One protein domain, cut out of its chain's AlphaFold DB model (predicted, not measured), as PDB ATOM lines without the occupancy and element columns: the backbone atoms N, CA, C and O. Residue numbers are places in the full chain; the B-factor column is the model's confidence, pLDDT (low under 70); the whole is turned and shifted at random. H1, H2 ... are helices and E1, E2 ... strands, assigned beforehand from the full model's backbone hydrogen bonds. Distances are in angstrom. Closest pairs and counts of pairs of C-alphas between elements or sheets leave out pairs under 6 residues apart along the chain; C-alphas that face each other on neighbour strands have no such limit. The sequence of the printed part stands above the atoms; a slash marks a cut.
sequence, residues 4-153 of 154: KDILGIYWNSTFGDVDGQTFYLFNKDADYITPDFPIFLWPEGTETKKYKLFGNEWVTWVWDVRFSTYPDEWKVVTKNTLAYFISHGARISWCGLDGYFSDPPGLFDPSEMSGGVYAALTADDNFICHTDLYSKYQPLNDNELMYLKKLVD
ATOM      1  N   LYS A   4     349.466 357.064 441.662       94.81
ATOM      2  CA  LYS A   4     349.291 355.857 440.853       94.81
ATOM      3  C   LYS A   4     347.954 355.155 441.117       94.81
ATOM      4  O   LYS A   4     347.291 354.762 440.176       94.81
ATOM      5  N   ASP A   5     347.547 355.048 442.380       93.62
ATOM      6  CA  ASP A   5     346.355 354.286 442.772       93.62
ATOM      7  C   ASP A   5     345.034 354.986 442.408       93.62
ATOM      8  O   ASP A   5     343.969 354.393 442.556       93.62
ATOM      9  N   ILE A   6     345.089 356.253 441.989       92.75
ATOM     10  CA  ILE A   6     343.915 357.037 441.576       92.75
ATOM     11  C   ILE A   6     343.939 357.432 440.105       92.75
ATOM     12  O   ILE A   6     342.947 357.965 439.612       92.75
ATOM     13  N   LEU A   7     345.067 357.236 439.418       94.00
ATOM     14  CA  LEU A   7     345.134 357.460 437.986       94.00
ATOM     15  C   LEU A   7     344.381 356.329 437.299       94.00
ATOM     16  O   LEU A   7     344.848 355.197 437.223       94.00
ATOM     17  N   GLY A   8     343.200 356.661 436.807       93.31
ATOM     18  CA  GLY A   8     342.368 355.756 436.052       93.31
ATOM     19  C   GLY A   8     341.382 356.538 435.209       93.31
ATOM     20  O   GLY A   8     341.023 357.672 435.528       93.31
ATOM     21  N   ILE A   9     340.970 355.921 434.112       93.94
ATOM     22  CA  ILE A   9     339.976 356.465 433.193       93.94
ATOM     23  C   ILE A   9     338.984 355.373 432.822       93.94
ATOM     24  O   ILE A   9     339.360 354.210 432.649       93.94
ATOM     25  N   TYR A  10     337.730 355.757 432.603       93.81
ATOM     26  CA  TYR A  10     336.774 354.860 431.976       93.81
ATOM     27  C   TYR A  10     337.081 354.725 430.479       93.81
ATOM     28  O   TYR A  10     336.957 355.672 429.687       93.81
ATOM     29  N   TRP A  11     337.465 353.524 430.045       94.00
ATOM     30  CA  TRP A  11     337.835 353.299 428.650       94.00
ATOM     31  C   TRP A  11     336.620 353.022 427.766       94.00
ATOM     32  O   TRP A  11     336.364 353.764 426.813       94.00
ATOM     33  N   ASN A  12     335.870 351.961 428.067       92.12
ATOM     34  CA  ASN A  12     334.630 351.576 427.387       92.12
ATOM     35  C   ASN A  12     333.901 350.470 428.173       92.12
ATOM     36  O   ASN A  12     334.399 349.976 429.180       92.12
ATOM     37  N   SER A  13     332.742 350.027 427.679       91.19
ATOM     38  CA  SER A  13     331.918 349.000 428.333       91.19
ATOM     39  C   SER A  13     332.568 347.618 428.434       91.19
ATOM     40  O   SER A  13     332.098 346.789 429.205       91.19
ATOM     41  N   THR A  14     333.622 347.355 427.658       92.62
ATOM     42  CA  THR A  14     334.345 346.076 427.670       92.62
ATOM     43  C   THR A  14     335.466 346.073 428.701       92.62
ATOM     44  O   THR A  14     335.622 345.091 429.420       92.62
ATOM     45  N   PHE A  15     336.244 347.154 428.778       89.50
ATOM     46  CA  PHE A  15     337.395 347.243 429.681       89.50
ATOM     47  C   PHE A  15     337.070 347.890 431.031       89.50
ATOM     48  O   PHE A  15     337.742 347.581 432.007       89.50
ATOM     49  N   GLY A  16     336.047 348.746 431.107       94.12
ATOM     50  CA  GLY A  16     335.749 349.528 432.307       94.12
ATOM     51  C   GLY A  16     336.859 350.531 432.622       94.12
ATOM     52  O   GLY A  16     337.380 351.181 431.709       94.12
ATOM     53  N   ASP A  17     337.196 350.638 433.905       94.19
ATOM     54  CA  ASP A  17     338.271 351.495 434.403       94.19
ATOM     55  C   ASP A  17     339.640 350.857 434.142       94.19
ATOM     56  O   ASP A  17     339.875 349.685 434.446       94.19
ATOM     57  N   VAL A  18     340.551 351.638 433.569       95.81
ATOM     58  CA  VAL A  18     341.920 351.219 433.238       95.81
ATOM     59  C   VAL A  18     342.927 352.246 433.736       95.81
ATOM     60  O   VAL A  18     342.588 353.422 433.870       95.81
ATOM     61  N   ASP A  19     344.174 351.816 433.935       96.56
ATOM     62  CA  ASP A  19     345.295 352.720 434.201       96.56
ATOM     63  C   ASP A  19     345.403 353.759 433.074       96.56
ATOM     64  O   ASP A  19     345.513 353.420 431.888       96.56
ATOM     65  N   GLY A  20     345.367 355.033 433.441       96.88
ATOM     66  CA  GLY A  20     345.377 356.108 432.465       96.88
ATOM     67  C   GLY A  20     345.226 357.486 433.079       96.88
ATOM     68  O   GLY A  20     345.127 357.646 434.296       96.88
ATOM     69  N   GLN A  21     345.208 358.494 432.216       96.88
ATOM     70  CA  GLN A  21     344.910 359.862 432.617       96.88
ATOM     71  C   GLN A  21     344.208 360.643 431.513       96.88
ATOM     72  O   GLN A  21     344.363 360.350 430.325       96.88
ATOM     73  N   THR A  22     343.492 361.682 431.926       97.81
ATOM     74  CA  THR A  22     342.782 362.582 431.024       97.81
ATOM     75  C   THR A  22     343.504 363.921 430.922       97.81
ATOM     76  O   THR A  22     343.876 364.535 431.925       97.81
ATOM     77  N   PHE A  23     343.692 364.375 429.687       98.44
ATOM     78  CA  PHE A  23     344.176 365.703 429.341       98.44
ATOM     79  C   PHE A  23     343.028 366.542 428.807       98.44
ATOM     80  O   PHE A  23     342.244 366.089 427.978       98.44
ATOM     81  N   TYR A  24     342.989 367.796 429.221       98.31
ATOM     82  CA  TYR A  24     342.030 368.781 428.762       98.31
ATOM     83  C   TYR A  24     342.777 369.959 428.135       98.31
ATOM     84  O   TYR A  24     343.860 370.344 428.588       98.31
ATOM     85  N   LEU A  25     342.222 370.510 427.060       97.81
ATOM     86  CA  LEU A  25     342.792 371.626 426.311       97.81
ATOM     87  C   LEU A  25     341.698 372.658 426.066       97.81
ATOM     88  O   LEU A  25     340.802 372.414 425.259       97.81
ATOM     89  N   PHE A  26     341.792 373.811 426.716       97.19
ATOM     90  CA  PHE A  26     340.807 374.880 426.584       97.19
ATOM     91  C   PHE A  26     341.247 375.932 425.565       97.19
ATOM     92  O   PHE A  26     342.412 376.351 425.538       97.19
ATOM     93  N   ASN A  27     340.287 376.413 424.777       95.50
ATOM     94  CA  ASN A  27     340.421 377.592 423.933       95.50
ATOM     95  C   ASN A  27     339.112 378.406 423.904       95.50
ATOM     96  O   ASN A  27     338.021 377.848 423.999       95.50
ATOM     97  N   LYS A  28     339.239 379.730 423.755       93.69
ATOM     98  CA  LYS A  28     338.116 380.663 423.537       93.69
ATOM     99  C   LYS A  28     337.706 380.762 422.066       93.69
ATOM    100  O   LYS A  28     336.668 381.317 421.740       93.69
ATOM    101  N   ASP A  29     338.539 380.252 421.170       92.88
ATOM    102  CA  ASP A  29     338.146 380.019 419.791       92.88
ATOM    103  C   ASP A  29     337.380 378.692 419.718       92.88
ATOM    104  O   ASP A  29     337.981 377.626 419.848       92.88
ATOM    105  N   ALA A  30     336.056 378.750 419.550       92.06
ATOM    106  CA  ALA A  30     335.204 377.563 419.457       92.06
ATOM    107  C   ALA A  30     335.540 376.677 418.239       92.06
ATOM    108  O   ALA A  30     335.226 375.482 418.245       92.06
ATOM    109  N   ASP A  31     336.220 377.235 417.232       93.56
ATOM    110  CA  ASP A  31     336.682 376.520 416.043       93.56
ATOM    111  C   ASP A  31     338.084 375.910 416.223       93.56
ATOM    112  O   ASP A  31     338.589 375.239 415.319       93.56
ATOM    113  N   TYR A  32     338.718 376.079 417.392       95.50
ATOM    114  CA  TYR A  32     340.017 375.479 417.685       95.50
ATOM    115  C   TYR A  32     339.985 373.951 417.530       95.50
ATOM    116  O   TYR A  32     339.186 373.236 418.144       95.50
ATOM    117  N   ILE A  33     340.927 373.436 416.740       95.75
ATOM    118  CA  ILE A  33     341.122 372.007 416.498       95.75
ATOM    119  C   ILE A  33     342.359 371.550 417.269       95.75
ATOM    120  O   ILE A  33     343.451 372.079 417.081       95.75
ATOM    121  N   THR A  34     342.197 370.535 418.119       96.62
ATOM    122  CA  THR A  34     343.328 369.930 418.833       96.62
ATOM    123  C   THR A  34     344.303 369.246 417.863       96.62
ATOM    124  O   THR A  34     343.847 368.564 416.935       96.62
ATOM    125  N   PRO A  35     345.631 369.366 418.076       97.06
ATOM    126  CA  PRO A  35     346.593 368.523 417.369       97.06
ATOM    127  C   PRO A  35     346.370 367.050 417.730       97.06
ATOM    128  O   PRO A  35     345.687 366.726 418.703       97.06
ATOM    129  N   ASP A  36     346.978 366.138 416.978       98.06
ATOM    130  CA  ASP A  36     347.034 364.744 417.413       98.06
ATOM    131  C   ASP A  36     347.876 364.597 418.680       98.06
ATOM    132  O   ASP A  36     348.822 365.356 418.913       98.06
ATOM    133  N   PHE A  37     347.504 363.622 419.508       98.38
ATOM    134  CA  PHE A  37     348.187 363.351 420.762       98.38
ATOM    135  C   PHE A  37     349.668 363.021 420.504       98.38
ATOM    136  O   PHE A  37     349.956 362.225 419.604       98.38
ATOM    137  N   PRO A  38     350.617 363.582 421.280       98.19
ATOM    138  CA  PRO A  38     352.047 363.362 421.081       98.19
ATOM    139  C   PRO A  38     352.470 361.975 421.589       98.19
ATOM    140  O   PRO A  38     353.216 361.838 422.557       98.19
ATOM    141  N   ILE A  39     351.993 360.923 420.921       97.44
ATOM    142  CA  ILE A  39     352.152 359.522 421.335       97.44
ATOM    143  C   ILE A  39     353.619 359.096 421.460       97.44
ATOM    144  O   ILE A  39     353.947 358.223 422.249       97.44
ATOM    145  N   PHE A  40     354.517 359.765 420.734       96.94
ATOM    146  CA  PHE A  40     355.963 359.544 420.783       96.94
ATOM    147  C   PHE A  40     356.603 359.898 422.138       96.94
ATOM    148  O   PHE A  40     357.743 359.514 422.381       96.94
ATOM    149  N   LEU A  41     355.902 360.637 423.006       97.50
ATOM    150  CA  LEU A  41     356.336 360.915 424.380       97.50
ATOM    151  C   LEU A  41     355.995 359.775 425.354       97.50
ATOM    152  O   LEU A  41     356.430 359.812 426.504       97.50
ATOM    153  N   TRP A  42     355.192 358.798 424.922       97.81
ATOM    154  CA  TRP A  42     354.578 357.791 425.782       97.81
ATOM    155  C   TRP A  42     355.102 356.383 425.491       97.81
ATOM    156  O   TRP A  42     355.570 356.116 424.381       97.81
ATOM    157  N   PRO A  43     355.023 355.458 426.470       97.62
ATOM    158  CA  PRO A  43     355.406 354.067 426.264       97.62
ATOM    159  C   PRO A  43     354.671 353.422 425.081       97.62
ATOM    160  O   PRO A  43     353.486 353.682 424.846       97.62
ATOM    161  N   GLU A  44     355.364 352.540 424.361       97.12
ATOM    162  CA  GLU A  44     354.784 351.787 423.247       97.12
ATOM    163  C   GLU A  44     353.516 351.030 423.684       97.12
ATOM    164  O   GLU A  44     353.443 350.474 424.781       97.12
ATOM    165  N   GLY A  45     352.492 351.038 422.825       97.00
ATOM    166  CA  GLY A  45     351.186 350.441 423.111       97.00
ATOM    167  C   GLY A  45     350.226 351.340 423.895       97.00
ATOM    168  O   GLY A  45     349.123 350.896 424.197       97.00
ATOM    169  N   THR A  46     350.611 352.582 424.215       97.94
ATOM    170  CA  THR A  46     349.681 353.589 424.750       97.94
ATOM    171  C   THR A  46     348.557 353.831 423.742       97.94
ATOM    172  O   THR A  46     348.803 353.995 422.546       97.94
ATOM    173  N   GLU A  47     347.317 353.859 424.222       98.06
ATOM    174  CA  GLU A  47     346.136 354.107 423.395       98.06
ATOM    175  C   GLU A  47     345.492 355.434 423.786       98.06
ATOM    176  O   GLU A  47     345.497 355.829 424.953       98.06
ATOM    177  N   THR A  48     344.892 356.122 422.815       98.00
ATOM    178  CA  THR A  48     344.269 357.429 423.046       98.00
ATOM    179  C   THR A  48     342.926 357.535 422.353       98.00
ATOM    180  O   THR A  48     342.781 357.084 421.215       98.00
ATOM    181  N   LYS A  49     341.974 358.216 422.983       97.25
ATOM    182  CA  LYS A  49     340.737 358.672 422.340       97.25
ATOM    183  C   LYS A  49     340.523 360.149 422.650       97.25
ATOM    184  O   LYS A  49     340.919 360.620 423.714       97.25
ATOM    185  N   LYS A  50     339.884 360.866 421.724       96.88
ATOM    186  CA  LYS A  50     339.504 362.267 421.920       96.88
ATOM    187  C   LYS A  50     338.023 362.503 421.721       96.88
ATOM    188  O   LYS A  50     337.388 361.860 420.888       96.88
ATOM    189  N   TYR A  51     337.510 363.487 422.438       96.38
ATOM    190  CA  TYR A  51     336.197 364.077 422.216       96.38
ATOM    191  C   TYR A  51     336.248 365.570 422.543       96.38
ATOM    192  O   TYR A  51     337.228 366.063 423.106       96.38
ATOM    193  N   LYS A  52     335.215 366.309 422.137       95.38
ATOM    194  CA  LYS A  52     335.115 367.750 422.380       95.38
ATOM    195  C   LYS A  52     333.920 368.074 423.264       95.38
ATOM    196  O   LYS A  52     332.836 367.528 423.060       95.38
ATOM    197  N   LEU A  53     334.131 369.002 424.184       95.38
ATOM    198  CA  LEU A  53     333.112 369.717 424.945       95.38
ATOM    199  C   LEU A  53     333.118 371.157 424.431       95.38
ATOM    200  O   LEU A  53     334.191 371.693 424.150       95.38
ATOM    201  N   PHE A  54     331.955 371.763 424.217       94.69
ATOM    202  CA  PHE A  54     331.890 373.068 423.563       94.69
ATOM    203  C   PHE A  54     330.660 373.866 423.977       94.69
ATOM    204  O   PHE A  54     329.604 373.304 424.272       94.69
ATOM    205  N   GLY A  55     330.808 375.185 423.922       90.88
ATOM    206  CA  GLY A  55     329.733 376.162 424.033       90.88
ATOM    207  C   GLY A  55     329.829 377.189 422.907       90.88
ATOM    208  O   GLY A  55     330.559 376.998 421.938       90.88
ATOM    209  N   ASN A  56     329.092 378.294 423.027       85.31
ATOM    210  CA  ASN A  56     329.025 379.304 421.962       85.31
ATOM    211  C   ASN A  56     330.374 379.995 421.685       85.31
ATOM    212  O   ASN A  56     330.623 380.399 420.555       85.31
ATOM    213  N   GLU A  57     331.225 380.136 422.705       90.62
ATOM    214  CA  GLU A  57     332.461 380.938 422.653       90.62
ATOM    215  C   GLU A  57     333.657 380.201 423.274       90.62
ATOM    216  O   GLU A  57     334.615 380.808 423.749       90.62
ATOM    217  N   TRP A  58     333.585 378.869 423.340       95.19
ATOM    218  CA  TRP A  58     334.675 378.061 423.869       95.19
ATOM    219  C   TRP A  58     334.627 376.619 423.395       95.19
ATOM    220  O   TRP A  58     333.570 376.064 423.084       95.19
ATOM    221  N   VAL A  59     335.795 375.992 423.437       97.06
ATOM    222  CA  VAL A  59     335.961 374.555 423.266       97.06
ATOM    223  C   VAL A  59     336.966 374.022 424.280       97.06
ATOM    224  O   VAL A  59     338.005 374.632 424.539       97.06
ATOM    225  N   THR A  60     336.654 372.855 424.833       97.56
ATOM    226  CA  THR A  60     337.591 372.022 425.577       97.56
ATOM    227  C   THR A  60     337.730 370.690 424.855       97.56
ATOM    228  O   THR A  60     336.787 369.901 424.786       97.56
ATOM    229  N   TRP A  61     338.914 370.423 424.311       98.06
ATOM    230  CA  TRP A  61     339.246 369.088 423.821       98.06
ATOM    231  C   TRP A  61     339.690 368.211 424.976       98.06
ATOM    232  O   TRP A  61     340.493 368.640 425.803       98.06
ATOM    233  N   VAL A  62     339.185 366.984 424.999       97.94
ATOM    234  CA  VAL A  62     339.517 365.985 426.008       97.94
ATOM    235  C   VAL A  62     340.225 364.824 425.334       97.94
ATOM    236  O   VAL A  62     339.736 364.296 424.336       97.94
ATOM    237  N   TRP A  63     341.375 364.446 425.879       98.25
ATOM    238  CA  TRP A  63     342.168 363.294 425.477       98.25
ATOM    239  C   TRP A  63     342.269 362.323 426.643       98.25
ATOM    240  O   TRP A  63     342.947 362.597 427.630       98.25
ATOM    241  N   ASP A  64     341.635 361.170 426.492       97.69
ATOM    242  CA  ASP A  64     341.779 360.051 427.413       97.69
ATOM    243  C   ASP A  64     342.922 359.161 426.931       97.69
ATOM    244  O   ASP A  64     342.933 358.723 425.774       97.69
ATOM    245  N   VAL A  65     343.874 358.893 427.822       97.88
ATOM    246  CA  VAL A  65     345.113 358.171 427.524       97.88
ATOM    247  C   VAL A  65     345.182 356.931 428.395       97.88
ATOM    248  O   VAL A  65     345.367 357.028 429.607       97.88
ATOM    249  N   ARG A  66     345.041 355.762 427.775       97.62
ATOM    250  CA  ARG A  66     345.204 354.468 428.437       97.62
ATOM    251  C   ARG A  66     346.669 354.070 428.399       97.62
ATOM    252  O   ARG A  66     347.265 353.970 427.325       97.62
ATOM    253  N   PHE A  67     347.231 353.790 429.566       96.56
ATOM    254  CA  PHE A  67     348.615 353.359 429.686       96.56
ATOM    255  C   PHE A  67     348.757 351.894 429.270       96.56
ATOM    256  O   PHE A  67     347.994 351.034 429.711       96.56
ATOM    257  N   SER A  68     349.772 351.589 428.461       96.00
ATOM    258  CA  SER A  68     350.273 350.212 428.336       96.00
ATOM    259  C   SER A  68     351.104 349.821 429.558       96.00
ATOM    260  O   SER A  68     351.021 348.705 430.064       96.00
ATOM    261  N   THR A  69     351.886 350.779 430.046       95.88
ATOM    262  CA  THR A  69     352.598 350.777 431.317       95.88
ATOM    263  C   THR A  69     352.693 352.213 431.809       95.88
ATOM    264  O   THR A  69     352.652 353.159 431.019       95.88
ATOM    265  N   TYR A  70     352.854 352.386 433.113       95.19
ATOM    266  CA  TYR A  70     353.159 353.693 433.669       95.19
ATOM    267  C   TYR A  70     354.493 354.223 433.106       95.19
ATOM    268  O   TYR A  70     355.457 353.456 433.041       95.19
ATOM    269  N   PRO A  71     354.571 355.504 432.705       92.69
ATOM    270  CA  PRO A  71     355.826 356.114 432.269       92.69
ATOM    271  C   PRO A  71     356.783 356.333 433.454       92.69
ATOM    272  O   PRO A  71     356.362 356.820 434.504       92.69
ATOM    273  N   ASP A  72     358.073 356.035 433.266       88.38
ATOM    274  CA  ASP A  72     359.105 356.153 434.315       88.38
ATOM    275  C   ASP A  72     359.246 357.591 434.850       88.38
ATOM    276  O   ASP A  72     359.326 357.812 436.057       88.38
ATOM    277  N   GLU A  73     359.209 358.587 433.958       94.44
ATOM    278  CA  GLU A  73     359.238 360.014 434.301       94.44
ATOM    279  C   GLU A  73     357.859 360.663 434.118       94.44
ATOM    280  O   GLU A  73     357.701 361.666 433.419       94.44
ATOM    281  N   TRP A  74     356.833 360.080 434.737       97.25
ATOM    282  CA  TRP A  74     355.431 360.479 434.565       97.25
ATOM    283  C   TRP A  74     355.177 361.991 434.602       97.25
ATOM    284  O   TRP A  74     354.509 362.526 433.714       97.25
ATOM    285  N   LYS A  75     355.736 362.704 435.589       97.88
ATOM    286  CA  LYS A  75     355.571 364.161 435.698       97.88
ATOM    287  C   LYS A  75     356.199 364.901 434.515       97.88
ATOM    288  O   LYS A  75     355.613 365.866 434.026       97.88
ATOM    289  N   VAL A  76     357.366 364.457 434.046       98.06
ATOM    290  CA  VAL A  76     358.077 365.053 432.904       98.06
ATOM    291  C   VAL A  76     357.308 364.795 431.612       98.06
ATOM    292  O   VAL A  76     357.052 365.733 430.862       98.06
ATOM    293  N   VAL A  77     356.866 363.557 431.379       98.12
ATOM    294  CA  VAL A  77     356.046 363.189 430.212       98.12
ATOM    295  C   VAL A  77     354.726 363.963 430.207       98.12
ATOM    296  O   VAL A  77     354.333 364.507 429.173       98.12
ATOM    297  N   THR A  78     354.079 364.098 431.369       98.44
ATOM    298  CA  THR A  78     352.868 364.913 431.541       98.44
ATOM    299  C   THR A  78     353.146 366.375 431.198       98.44
ATOM    300  O   THR A  78     352.458 366.929 430.344       98.44
ATOM    301  N   LYS A  79     354.189 366.988 431.776       98.62
ATOM    302  CA  LYS A  79     354.583 368.371 431.461       98.62
ATOM    303  C   LYS A  79     354.822 368.560 429.962       98.62
ATOM    304  O   LYS A  79     354.290 369.499 429.381       98.62
ATOM    305  N   ASN A  80     355.589 367.672 429.336       98.56
ATOM    306  CA  ASN A  80     355.923 367.763 427.913       98.56
ATOM    307  C   ASN A  80     354.687 367.594 427.020       98.56
ATOM    308  O   ASN A  80     354.575 368.264 425.998       98.56
ATOM    309  N   THR A  81     353.737 366.750 427.427       98.69
ATOM    310  CA  THR A  81     352.453 366.581 426.731       98.69
ATOM    311  C   THR A  81     351.609 367.856 426.818       98.69
ATOM    312  O   THR A  81     351.111 368.334 425.801       98.69
ATOM    313  N   LEU A  82     351.506 368.466 428.005       98.75
ATOM    314  CA  LEU A  82     350.821 369.753 428.176       98.75
ATOM    315  C   LEU A  82     351.504 370.865 427.364       98.75
ATOM    316  O   LEU A  82     350.829 371.642 426.693       98.75
ATOM    317  N   ALA A  83     352.840 370.911 427.372       98.56
ATOM    318  CA  ALA A  83     353.631 371.883 426.614       98.56
ATOM    319  C   ALA A  83     353.429 371.744 425.108       98.56
ATOM    320  O   ALA A  83     353.273 372.749 424.415       98.56
ATOM    321  N   TYR A  84     353.349 370.510 424.610       98.62
ATOM    322  CA  TYR A  84     353.003 370.243 423.222       98.62
ATOM    323  C   TYR A  84     351.625 370.819 422.869       98.62
ATOM    324  O   TYR A  84     351.471 371.453 421.831       98.62
ATOM    325  N   PHE A  85     350.619 370.675 423.729       98.38
ATOM    326  CA  PHE A  85     349.302 371.253 423.454       98.38
ATOM    327  C   PHE A  85     349.294 372.783 423.484       98.38
ATOM    328  O   PHE A  85     348.682 373.400 422.609       98.38
ATOM    329  N   ILE A  86     350.012 373.396 424.425       97.94
ATOM    330  CA  ILE A  86     350.199 374.852 424.464       97.94
ATOM    331  C   ILE A  86     350.885 375.352 423.187       97.94
ATOM    332  O   ILE A  86     350.405 376.300 422.564       97.94
ATOM    333  N   SER A  87     351.948 374.682 422.722       97.44
ATOM    334  CA  SER A  87     352.657 375.079 421.495       97.44
ATOM    335  C   SER A  87     351.809 374.951 420.224       97.44
ATOM    336  O   SER A  87     352.185 375.490 419.187       97.44
ATOM    337  N   HIS A  88     350.678 374.243 420.296       97.06
ATOM    338  CA  HIS A  88     349.714 374.066 419.207       97.06
ATOM    339  C   HIS A  88     348.428 374.877 419.406       97.06
ATOM    340  O   HIS A  88     347.433 374.629 418.730       97.06
ATOM    341  N   GLY A  89     348.447 375.875 420.293       95.56
ATOM    342  CA  GLY A  89     347.393 376.882 420.390       95.56
ATOM    343  C   GLY A  89     346.388 376.670 421.517       95.56
ATOM    344  O   GLY A  89     345.479 377.486 421.644       95.56
ATOM    345  N   ALA A  90     346.533 375.645 422.364       96.44
ATOM    346  CA  ALA A  90     345.759 375.592 423.603       96.44
ATOM    347  C   ALA A  90     346.119 376.794 424.494       96.44
ATOM    348  O   ALA A  90     347.291 377.130 424.666       96.44
ATOM    349  N   ARG A  91     345.113 377.440 425.088       94.94
ATOM    350  CA  ARG A  91     345.333 378.563 426.014       94.94
ATOM    351  C   ARG A  91     345.745 378.068 427.398       94.94
ATOM    352  O   ARG A  91     346.606 378.658 428.048       94.94
ATOM    353  N   ILE A  92     345.099 376.989 427.828       97.06
ATOM    354  CA  ILE A  92     345.431 376.222 429.026       97.06
ATOM    355  C   ILE A  92     345.326 374.752 428.654       97.06
ATOM    356  O   ILE A  92     344.368 374.343 427.991       97.06
ATOM    357  N   SER A  93     346.290 373.961 429.106       98.25
ATOM    358  CA  SER A  93     346.196 372.511 429.091       98.25
ATOM    359  C   SER A  93     346.355 371.987 430.512       98.25
ATOM    360  O   SER A  93     347.221 372.454 431.248       98.25
ATOM    361  N   TRP A  94     345.522 371.036 430.927       98.69
ATOM    362  CA  TRP A  94     345.576 370.481 432.279       98.69
ATOM    363  C   TRP A  94     345.230 368.998 432.307       98.69
ATOM    364  O   TRP A  94     344.706 368.443 431.342       98.69
ATOM    365  N   CYS A  95     345.516 368.364 433.437       98.31
ATOM    366  CA  CYS A  95     345.069 367.024 433.763       98.31
ATOM    367  C   CYS A  95     344.150 367.070 434.980       98.31
ATOM    368  O   CYS A  95     344.407 367.799 435.946       98.31
ATOM    369  N   GLY A  96     343.085 366.277 434.924       96.31
ATOM    370  CA  GLY A  96     342.093 366.174 435.986       96.31
ATOM    371  C   GLY A  96     341.684 364.731 436.237       96.31
ATOM    372  O   GLY A  96     341.860 363.872 435.372       96.31
ATOM    373  N   LEU A  97     341.180 364.468 437.438       94.00
ATOM    374  CA  LEU A  97     340.466 363.235 437.749       94.00
ATOM    375  C   LEU A  97     339.085 363.255 437.091       94.00
ATOM    376  O   LEU A  97     338.455 364.313 436.979       94.00
ATOM    377  N   ASP A  98     338.610 362.075 436.702       84.38
ATOM    378  CA  ASP A  98     337.269 361.922 436.152       84.38
ATOM    379  C   ASP A  98     336.198 362.411 437.146       84.38
ATOM    380  O   ASP A  98     336.341 362.283 438.365       84.38
ATOM    381  N   GLY A  99     335.137 363.019 436.620       84.62
ATOM    382  CA  GLY A  99     334.028 363.568 437.408       84.62
ATOM    383  C   GLY A  99     334.242 364.954 438.035       84.62
ATOM    384  O   GLY A  99     333.319 365.449 438.672       84.62
ATOM    385  N   TYR A 100     335.397 365.607 437.846       90.81
ATOM    386  CA  TYR A 100     335.681 366.954 438.389       90.81
ATOM    387  C   TYR A 100     335.609 368.087 437.355       90.81
ATOM    388  O   TYR A 100     336.045 369.202 437.629       90.81
ATOM    389  N   PHE A 101     335.134 367.818 436.143       92.88
ATOM    390  CA  PHE A 101     335.048 368.831 435.094       92.88
ATOM    391  C   PHE A 101     333.767 369.672 435.222       92.88
ATOM    392  O   PHE A 101     332.692 369.123 435.462       92.88
ATOM    393  N   SER A 102     333.882 370.985 434.994       95.06
ATOM    394  CA  SER A 102     332.749 371.901 434.845       95.06
ATOM    395  C   SER A 102     332.911 372.788 433.607       95.06
ATOM    396  O   SER A 102     334.019 373.228 433.285       95.06
ATOM    397  N   ASP A 103     331.798 373.048 432.919       93.75
ATOM    398  CA  ASP A 103     331.740 373.953 431.771       93.75
ATOM    399  C   ASP A 103     331.944 375.416 432.221       93.75
ATOM    400  O   ASP A 103     331.480 375.808 433.295       93.75
ATOM    401  N   PRO A 104     332.579 376.291 431.414       92.19
ATOM    402  CA  PRO A 104     332.528 377.736 431.636       92.19
ATOM    403  C   PRO A 104     331.081 378.235 431.842       92.19
ATOM    404  O   PRO A 104     330.196 377.850 431.072       92.19
ATOM    405  N   PRO A 105     330.814 379.103 432.842       92.25
ATOM    406  CA  PRO A 105     331.776 379.848 433.668       92.25
ATOM    407  C   PRO A 105     332.285 379.107 434.924       92.25
ATOM    408  O   PRO A 105     333.072 379.681 435.681       92.25
ATOM    409  N   GLY A 106     331.856 377.867 435.169       94.75
ATOM    410  CA  GLY A 106     332.275 377.032 436.306       94.75
ATOM    411  C   GLY A 106     333.683 376.440 436.170       94.75
ATOM    412  O   GLY A 106     334.266 375.969 437.146       94.75
ATOM    413  N   LEU A 107     334.283 376.520 434.978       96.50
ATOM    414  CA  LEU A 107     335.641 376.044 434.725       96.50
ATOM    415  C   LEU A 107     336.663 376.696 435.684       96.50
ATOM    416  O   LEU A 107     336.761 377.918 435.796       96.50
ATOM    417  N   PHE A 108     337.420 375.847 436.377       97.94
ATOM    418  CA  PHE A 108     338.348 376.154 437.472       97.94
ATOM    419  C   PHE A 108     337.738 376.869 438.686       97.94
ATOM    420  O   PHE A 108     338.476 377.414 439.506       97.94
ATOM    421  N   ASP A 109     336.414 376.865 438.849       97.25
ATOM    422  CA  ASP A 109     335.802 377.320 440.093       97.25
ATOM    423  C   ASP A 109     336.156 376.356 441.238       97.25
ATOM    424  O   ASP A 109     335.863 375.160 441.131       97.25
ATOM    425  N   PRO A 110     336.766 376.818 442.345       97.25
ATOM    426  CA  PRO A 110     337.070 375.940 443.471       97.25
ATOM    427  C   PRO A 110     335.834 375.249 444.059       97.25
ATOM    428  O   PRO A 110     335.948 374.140 444.571       97.25
ATOM    429  N   SER A 111     334.649 375.863 443.965       96.12
ATOM    430  CA  SER A 111     333.412 375.234 444.446       96.12
ATOM    431  C   SER A 111     332.957 374.045 443.593       96.12
ATOM    432  O   SER A 111     332.184 373.221 444.078       96.12
ATOM    433  N   GLU A 112     333.466 373.925 442.363       95.62
ATOM    434  CA  GLU A 112     333.074 372.894 441.397       95.62
ATOM    435  C   GLU A 112     334.196 371.886 441.108       95.62
ATOM    436  O   GLU A 112     333.924 370.701 440.933       95.62
ATOM    437  N   MET A 113     335.460 372.327 441.078       97.25
ATOM    438  CA  MET A 113     336.590 371.529 440.573       97.25
ATOM    439  C   MET A 113     337.696 371.246 441.606       97.25
ATOM    440  O   MET A 113     338.687 370.579 441.278       97.25
ATOM    441  N   SER A 114     337.574 371.745 442.846       96.81
ATOM    442  CA  SER A 114     338.594 371.514 443.880       96.81
ATOM    443  C   SER A 114     338.766 370.020 444.162       96.81
ATOM    444  O   SER A 114     337.804 369.260 444.244       96.81
ATOM    445  N   GLY A 115     340.023 369.580 444.264       95.44
ATOM    446  CA  GLY A 115     340.385 368.169 444.418       95.44
ATOM    447  C   GLY A 115     340.652 367.406 443.114       95.44
ATOM    448  O   GLY A 115     341.326 366.375 443.158       95.44
ATOM    449  N   GLY A 116     340.191 367.909 441.963       95.31
ATOM    450  CA  GLY A 116     340.240 367.183 440.689       95.31
ATOM    451  C   GLY A 116     341.432 367.492 439.795       95.31
ATOM    452  O   GLY A 116     341.993 366.583 439.191       95.31
ATOM    453  N   VAL A 117     341.825 368.762 439.687       98.06
ATOM    454  CA  VAL A 117     342.931 369.197 438.817       98.06
ATOM    455  C   VAL A 117     344.260 368.971 439.529       98.06
ATOM    456  O   VAL A 117     344.436 369.449 440.645       98.06
ATOM    457  N   TYR A 118     345.213 368.286 438.894       97.75
ATOM    458  CA  TYR A 118     346.501 367.955 439.531       97.75
ATOM    459  C   TYR A 118     347.741 368.362 438.740       97.75
ATOM    460  O   TYR A 118     348.839 368.382 439.295       97.75
ATOM    461  N   ALA A 119     347.583 368.699 437.463       98.38
ATOM    462  CA  ALA A 119     348.636 369.290 436.656       98.38
ATOM    463  C   ALA A 119     348.022 370.315 435.707       98.38
ATOM    464  O   ALA A 119     346.980 370.045 435.119       98.38
ATOM    465  N   ALA A 120     348.660 371.464 435.527       98.56
ATOM    466  CA  ALA A 120     348.251 372.467 434.552       98.56
ATOM    467  C   ALA A 120     349.474 373.149 433.941       98.56
ATOM    468  O   ALA A 120     350.512 373.294 434.586       98.56
ATOM    469  N   LEU A 121     349.331 373.574 432.693       98.50
ATOM    470  CA  LEU A 121     350.266 374.435 431.996       98.50
ATOM    471  C   LEU A 121     349.480 375.522 431.272       98.50
ATOM    472  O   LEU A 121     348.473 375.257 430.610       98.50
ATOM    473  N   THR A 122     349.954 376.748 431.400       96.25
ATOM    474  CA  THR A 122     349.374 377.940 430.784       96.25
ATOM    475  C   THR A 122     350.252 378.428 429.631       96.25
ATOM    476  O   THR A 122     351.418 378.050 429.506       96.25
ATOM    477  N   ALA A 123     349.697 379.276 428.761       92.38
ATOM    478  CA  ALA A 123     350.402 379.801 427.587       92.38
ATOM    479  C   ALA A 123     351.667 380.638 427.897       92.38
ATOM    480  O   ALA A 123     352.472 380.872 427.000       92.38
ATOM    481  N   ASP A 124     351.854 381.079 429.143       92.06
ATOM    482  CA  ASP A 124     353.062 381.748 429.650       92.06
ATOM    483  C   ASP A 124     354.112 380.765 430.219       92.06
ATOM    484  O   ASP A 124     355.025 381.186 430.925       92.06
ATOM    485  N   ASP A 125     353.999 379.469 429.894       92.50
ATOM    486  CA  ASP A 125     354.904 378.379 430.302       92.50
ATOM    487  C   ASP A 125     354.969 378.138 431.826       92.50
ATOM    488  O   ASP A 125     355.931 377.583 432.365       92.50
ATOM    489  N   ASN A 126     353.918 378.524 432.557       96.31
ATOM    490  CA  ASN A 126     353.818 378.268 433.991       96.31
ATOM    491  C   ASN A 126     353.242 376.867 434.267       96.31
ATOM    492  O   ASN A 126     352.032 376.639 434.209       96.31
ATOM    493  N   PHE A 127     354.129 375.907 434.552       98.25
ATOM    494  CA  PHE A 127     353.754 374.537 434.913       98.25
ATOM    495  C   PHE A 127     353.462 374.409 436.411       98.25
ATOM    496  O   PHE A 127     354.345 374.639 437.239       98.25
ATOM    497  N   ILE A 128     352.260 373.949 436.756       98.31
ATOM    498  CA  ILE A 128     351.814 373.721 438.134       98.31
ATOM    499  C   ILE A 128     351.493 372.234 438.298       98.31
ATOM    500  O   ILE A 128     350.599 371.722 437.630       98.31
ATOM    501  N   CYS A 129     352.216 371.531 439.172       98.06
ATOM    502  CA  CYS A 129     351.951 370.131 439.509       98.06
ATOM    503  C   CYS A 129     352.616 369.766 440.842       98.06
ATOM    504  O   CYS A 129     353.845 369.779 440.955       98.06
ATOM    505  N   HIS A 130     351.809 369.398 441.839       97.06
ATOM    506  CA  HIS A 130     352.283 369.094 443.201       97.06
ATOM    507  C   HIS A 130     352.445 367.602 443.471       97.06
ATOM    508  O   HIS A 130     352.829 367.197 444.568       97.06
ATOM    509  N   THR A 131     352.157 366.768 442.476       94.25
ATOM    510  CA  THR A 131     352.115 365.320 442.639       94.25
ATOM    511  C   THR A 131     353.056 364.621 441.677       94.25
ATOM    512  O   THR A 131     353.325 365.117 440.595       94.25
ATOM    513  N   ASP A 132     353.595 363.475 442.067       96.00
ATOM    514  CA  ASP A 132     354.320 362.539 441.213       96.00
ATOM    515  C   ASP A 132     353.677 361.157 441.297       96.00
ATOM    516  O   ASP A 132     352.877 360.892 442.199       96.00
ATOM    517  N   LEU A 133     354.041 360.256 440.390       95.00
ATOM    518  CA  LEU A 133     353.346 358.981 440.238       95.00
ATOM    519  C   LEU A 133     353.325 358.154 441.533       95.00
ATOM    520  O   LEU A 133     352.279 357.655 441.946       95.00
ATOM    521  N   TYR A 134     354.465 358.057 442.215       95.81
ATOM    522  CA  TYR A 134     354.605 357.290 443.457       95.81
ATOM    523  C   TYR A 134     354.517 358.149 444.727       95.81
ATOM    524  O   TYR A 134     354.759 357.652 445.827       95.81
ATOM    525  N   SER A 135     354.172 359.435 444.608       95.75
ATOM    526  CA  SER A 135     353.962 360.308 445.764       95.75
ATOM    527  C   SER A 135     352.504 360.307 446.214       95.75
ATOM    528  O   SER A 135     351.602 359.844 445.515       95.75
ATOM    529  N   LYS A 136     352.250 360.883 447.393       97.06
ATOM    530  CA  LYS A 136     350.887 361.218 447.810       97.06
ATOM    531  C   LYS A 136     350.265 362.163 446.779       97.06
ATOM    532  O   LYS A 136     350.915 363.140 446.416       97.06
ATOM    533  N   TYR A 137     349.017 361.894 446.398       97.19
ATOM    534  CA  TYR A 137     348.243 362.787 445.543       97.19
ATOM    535  C   TYR A 137     348.080 364.167 446.183       97.19
ATOM    536  O   TYR A 137     347.663 364.274 447.344       97.19
ATOM    537  N   GLN A 138     348.400 365.202 445.411       97.44
ATOM    538  CA  GLN A 138     348.207 366.602 445.768       97.44
ATOM    539  C   GLN A 138     347.612 367.347 444.562       97.44
ATOM    540  O   GLN A 138     348.335 367.573 443.589       97.44
ATOM    541  N   PRO A 139     346.311 367.692 444.594       97.50
ATOM    542  CA  PRO A 139     345.697 368.515 443.560       97.50
ATOM    543  C   PRO A 139     346.211 369.957 443.649       97.50
ATOM    544  O   PRO A 139     346.828 370.354 444.643       97.50
ATOM    545  N   LEU A 140     345.915 370.754 442.625       98.38
ATOM    546  CA  LEU A 140     346.042 372.206 442.691       98.38
ATOM    547  C   LEU A 140     345.172 372.746 443.832       98.38
ATOM    548  O   LEU A 140     344.072 372.250 444.086       98.38
ATOM    549  N   ASN A 141     345.677 373.762 444.524       98.19
ATOM    550  CA  ASN A 141     344.932 374.428 445.587       98.19
ATOM    551  C   ASN A 141     343.970 375.488 445.025       98.19
ATOM    552  O   ASN A 141     344.094 375.926 443.881       98.19
ATOM    553  N   ASP A 142     343.036 375.952 445.855       98.31
ATOM    554  CA  ASP A 142     341.999 376.897 445.429       98.31
ATOM    555  C   ASP A 142     342.567 378.211 444.862       98.31
ATOM    556  O   ASP A 142     341.987 378.776 443.939       98.31
ATOM    557  N   ASN A 143     343.722 378.696 445.339       98.19
ATOM    558  CA  ASN A 143     344.338 379.906 444.777       98.19
ATOM    559  C   ASN A 143     344.883 379.669 443.362       98.19
ATOM    560  O   ASN A 143     344.824 380.567 442.522       98.19
ATOM    561  N   GLU A 144     345.405 378.474 443.090       98.38
ATOM    562  CA  GLU A 144     345.876 378.076 441.760       98.38
ATOM    563  C   GLU A 144     344.703 377.875 440.803       98.38
ATOM    564  O   GLU A 144     344.754 378.358 439.676       98.38
ATOM    565  N   LEU A 145     343.610 377.262 441.268       98.19
ATOM    566  CA  LEU A 145     342.363 377.178 440.504       98.19
ATOM    567  C   LEU A 145     341.816 378.571 440.178       98.19
ATOM    568  O   LEU A 145     341.545 378.869 439.021       98.19
ATOM    569  N   MET A 146     341.772 379.479 441.156       97.69
ATOM    570  CA  MET A 146     341.366 380.871 440.931       97.69
ATOM    571  C   MET A 146     342.298 381.626 439.976       97.69
ATOM    572  O   MET A 146     341.854 382.541 439.281       97.69
ATOM    573  N   TYR A 147     343.588 381.283 439.929       96.81
ATOM    574  CA  TYR A 147     344.507 381.807 438.920       96.81
ATOM    575  C   TYR A 147     344.146 381.296 437.518       96.81
ATOM    576  O   TYR A 147     344.021 382.111 436.604       96.81
ATOM    577  N   LEU A 148     343.899 379.992 437.355       97.31
ATOM    578  CA  LEU A 148     343.479 379.408 436.075       97.31
ATOM    579  C   LEU A 148     342.105 379.926 435.620       97.31
ATOM    580  O   LEU A 148     341.928 380.217 434.439       97.31
ATOM    581  N   LYS A 149     341.161 380.127 436.549       96.88
ATOM    582  CA  LYS A 149     339.822 380.677 436.282       96.88
ATOM    583  C   LYS A 149     339.896 382.019 435.549       96.88
ATOM    584  O   LYS A 149     339.331 382.175 434.473       96.88
ATOM    585  N   LYS A 150     340.733 382.943 436.038       95.12
ATOM    586  CA  LYS A 150     340.956 384.263 435.409       95.12
ATOM    587  C   LYS A 150     341.446 384.184 433.965       95.12
ATOM    588  O   LYS A 150     341.284 385.128 433.194       95.12
ATOM    589  N   LEU A 151     342.107 383.089 433.599       93.12
ATOM    590  CA  LEU A 151     342.616 382.883 432.249       93.12
ATOM    591  C   LEU A 151     341.537 382.342 431.304       93.12
ATOM    592  O   LEU A 151     341.675 382.537 430.091       93.12
ATOM    593  N   VAL A 152     340.480 381.715 431.829       91.94
ATOM    594  CA  VAL A 152     339.372 381.149 431.046       91.94
ATOM    595  C   VAL A 152     338.081 381.952 431.100       91.94
ATOM    596  O   VAL A 152     337.264 381.722 430.223       91.94
ATOM    597  N   ASP A 153     337.924 382.899 432.032       84.31
ATOM    598  CA  ASP A 153     336.717 383.731 432.184       84.31
ATOM    599  C   ASP A 153     336.232 384.293 430.840       84.31
ATOM    600  O   ASP A 153     336.990 384.981 430.145       84.31
TER     601      ASP A 153
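AT A GLANCE: This is residues 4 to 153 of the 154 residues of an uncharacterized protein of Providencia stuartii (UniProt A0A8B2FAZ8). A twisted sheet of six antiparallel strands runs through the domain, with the long helix H1 over E6 and E7 on one face and the shorter H3 on the opposite face. The small hairpin E1 and E2 sits at one end of the sheet, and E2 runs on into E3 at 91 degrees. The printed part has 150 residues with three named helices and eight named strands, in the order E1 E2 E3 E4 E5 H1 E6 H2 E7 E8 H3; the sheet's order is E4 E5 E3 E6 E7 E8, and the class is mixed, helices and strands. It is compact and rounded, with a radius of gyration of the C-alphas of 14.3 A and spans of 36 by 32 by 31 A.

IN THESE COORDINATES: Find C-alpha 47 at (346.136, 354.107, 423.395); from there E4, residues 47 to 55, runs 27.5 A. E5, 58 to 66, covers 26.2 A, E3, 20 to 27, 23.6 A, E6, 92 to 96, 12.7 A, E7, 117 to 122, 13.5 A, and E8, 127 to 129, 6.6 A. E1, 9 to 12, spans 9.3 A and E2, 16 to 18, 6.5 A. H1, 74 to 87, starts at C-alpha 74, (355.431, 360.479, 434.565), and runs 19.8 A; H2, 110 to 113, takes 5.3 A. H3, 142 to 152, runs 15.2 A to C-alpha 152 at (339.372, 381.149, 431.046).

HOW THE PARTS SIT: Begin at the hairpin E4 and E5, where N 49 and O 64 are 3.0 A apart. Beyond it look for N 23 and O 63 at 2.8 A for E5 and E3, N 24 and O 94 at 2.8 A for E3 and E6, N 95 and O 119 at 2.8 A for E6 and E7, and N 120 and O 128 at 2.9 A for the hairpin E7 and E8. H1 is on the sheet at a height of 8.0 A; its closest C-alphas to E6 are Leu 82 and Ser 93, 5.5 A. On the local plane it stands at 29 degrees to E6, only just along the strands. E5, H1 and E6 form a split strand-helix-strand unit, two strands running the same way with E3 between them, and its crossover is right-handed. H3 is on the opposite face at a height of 9.5 A, slantwise to the strands at 36 degrees to E6 on the local plane; the C-alphas of Ile 92 and Leu 151, the closest of E6 and H3, are 7.9 A apart. H2 is not on the sheet and only just touches H3, with 3 pairs of C-alphas within 8 A, the closest Pro 110 and Asp 142 at 5.4 A. In the hairpin E1 and E2, N 11 and O 16 are 2.9 A apart; the closest C-alphas of E1 and E5, Ile 9 and Asp 64, are 7.0 A apart. Every O i to N i+4 pair in H1 is within hydrogen-bond range, 6 of 7 are in H3, and H2 is too short for one.

THE WHOLE: The C-alphas farthest apart, those of Thr 14 and Asp 124, are 40.3 A apart. The printed part has no cut. Look for long links at residues 28 to 46, 97 to 109 and 130 to 141. The mean pLDDT of the printed part is 95.8, and no printed residue is under 70.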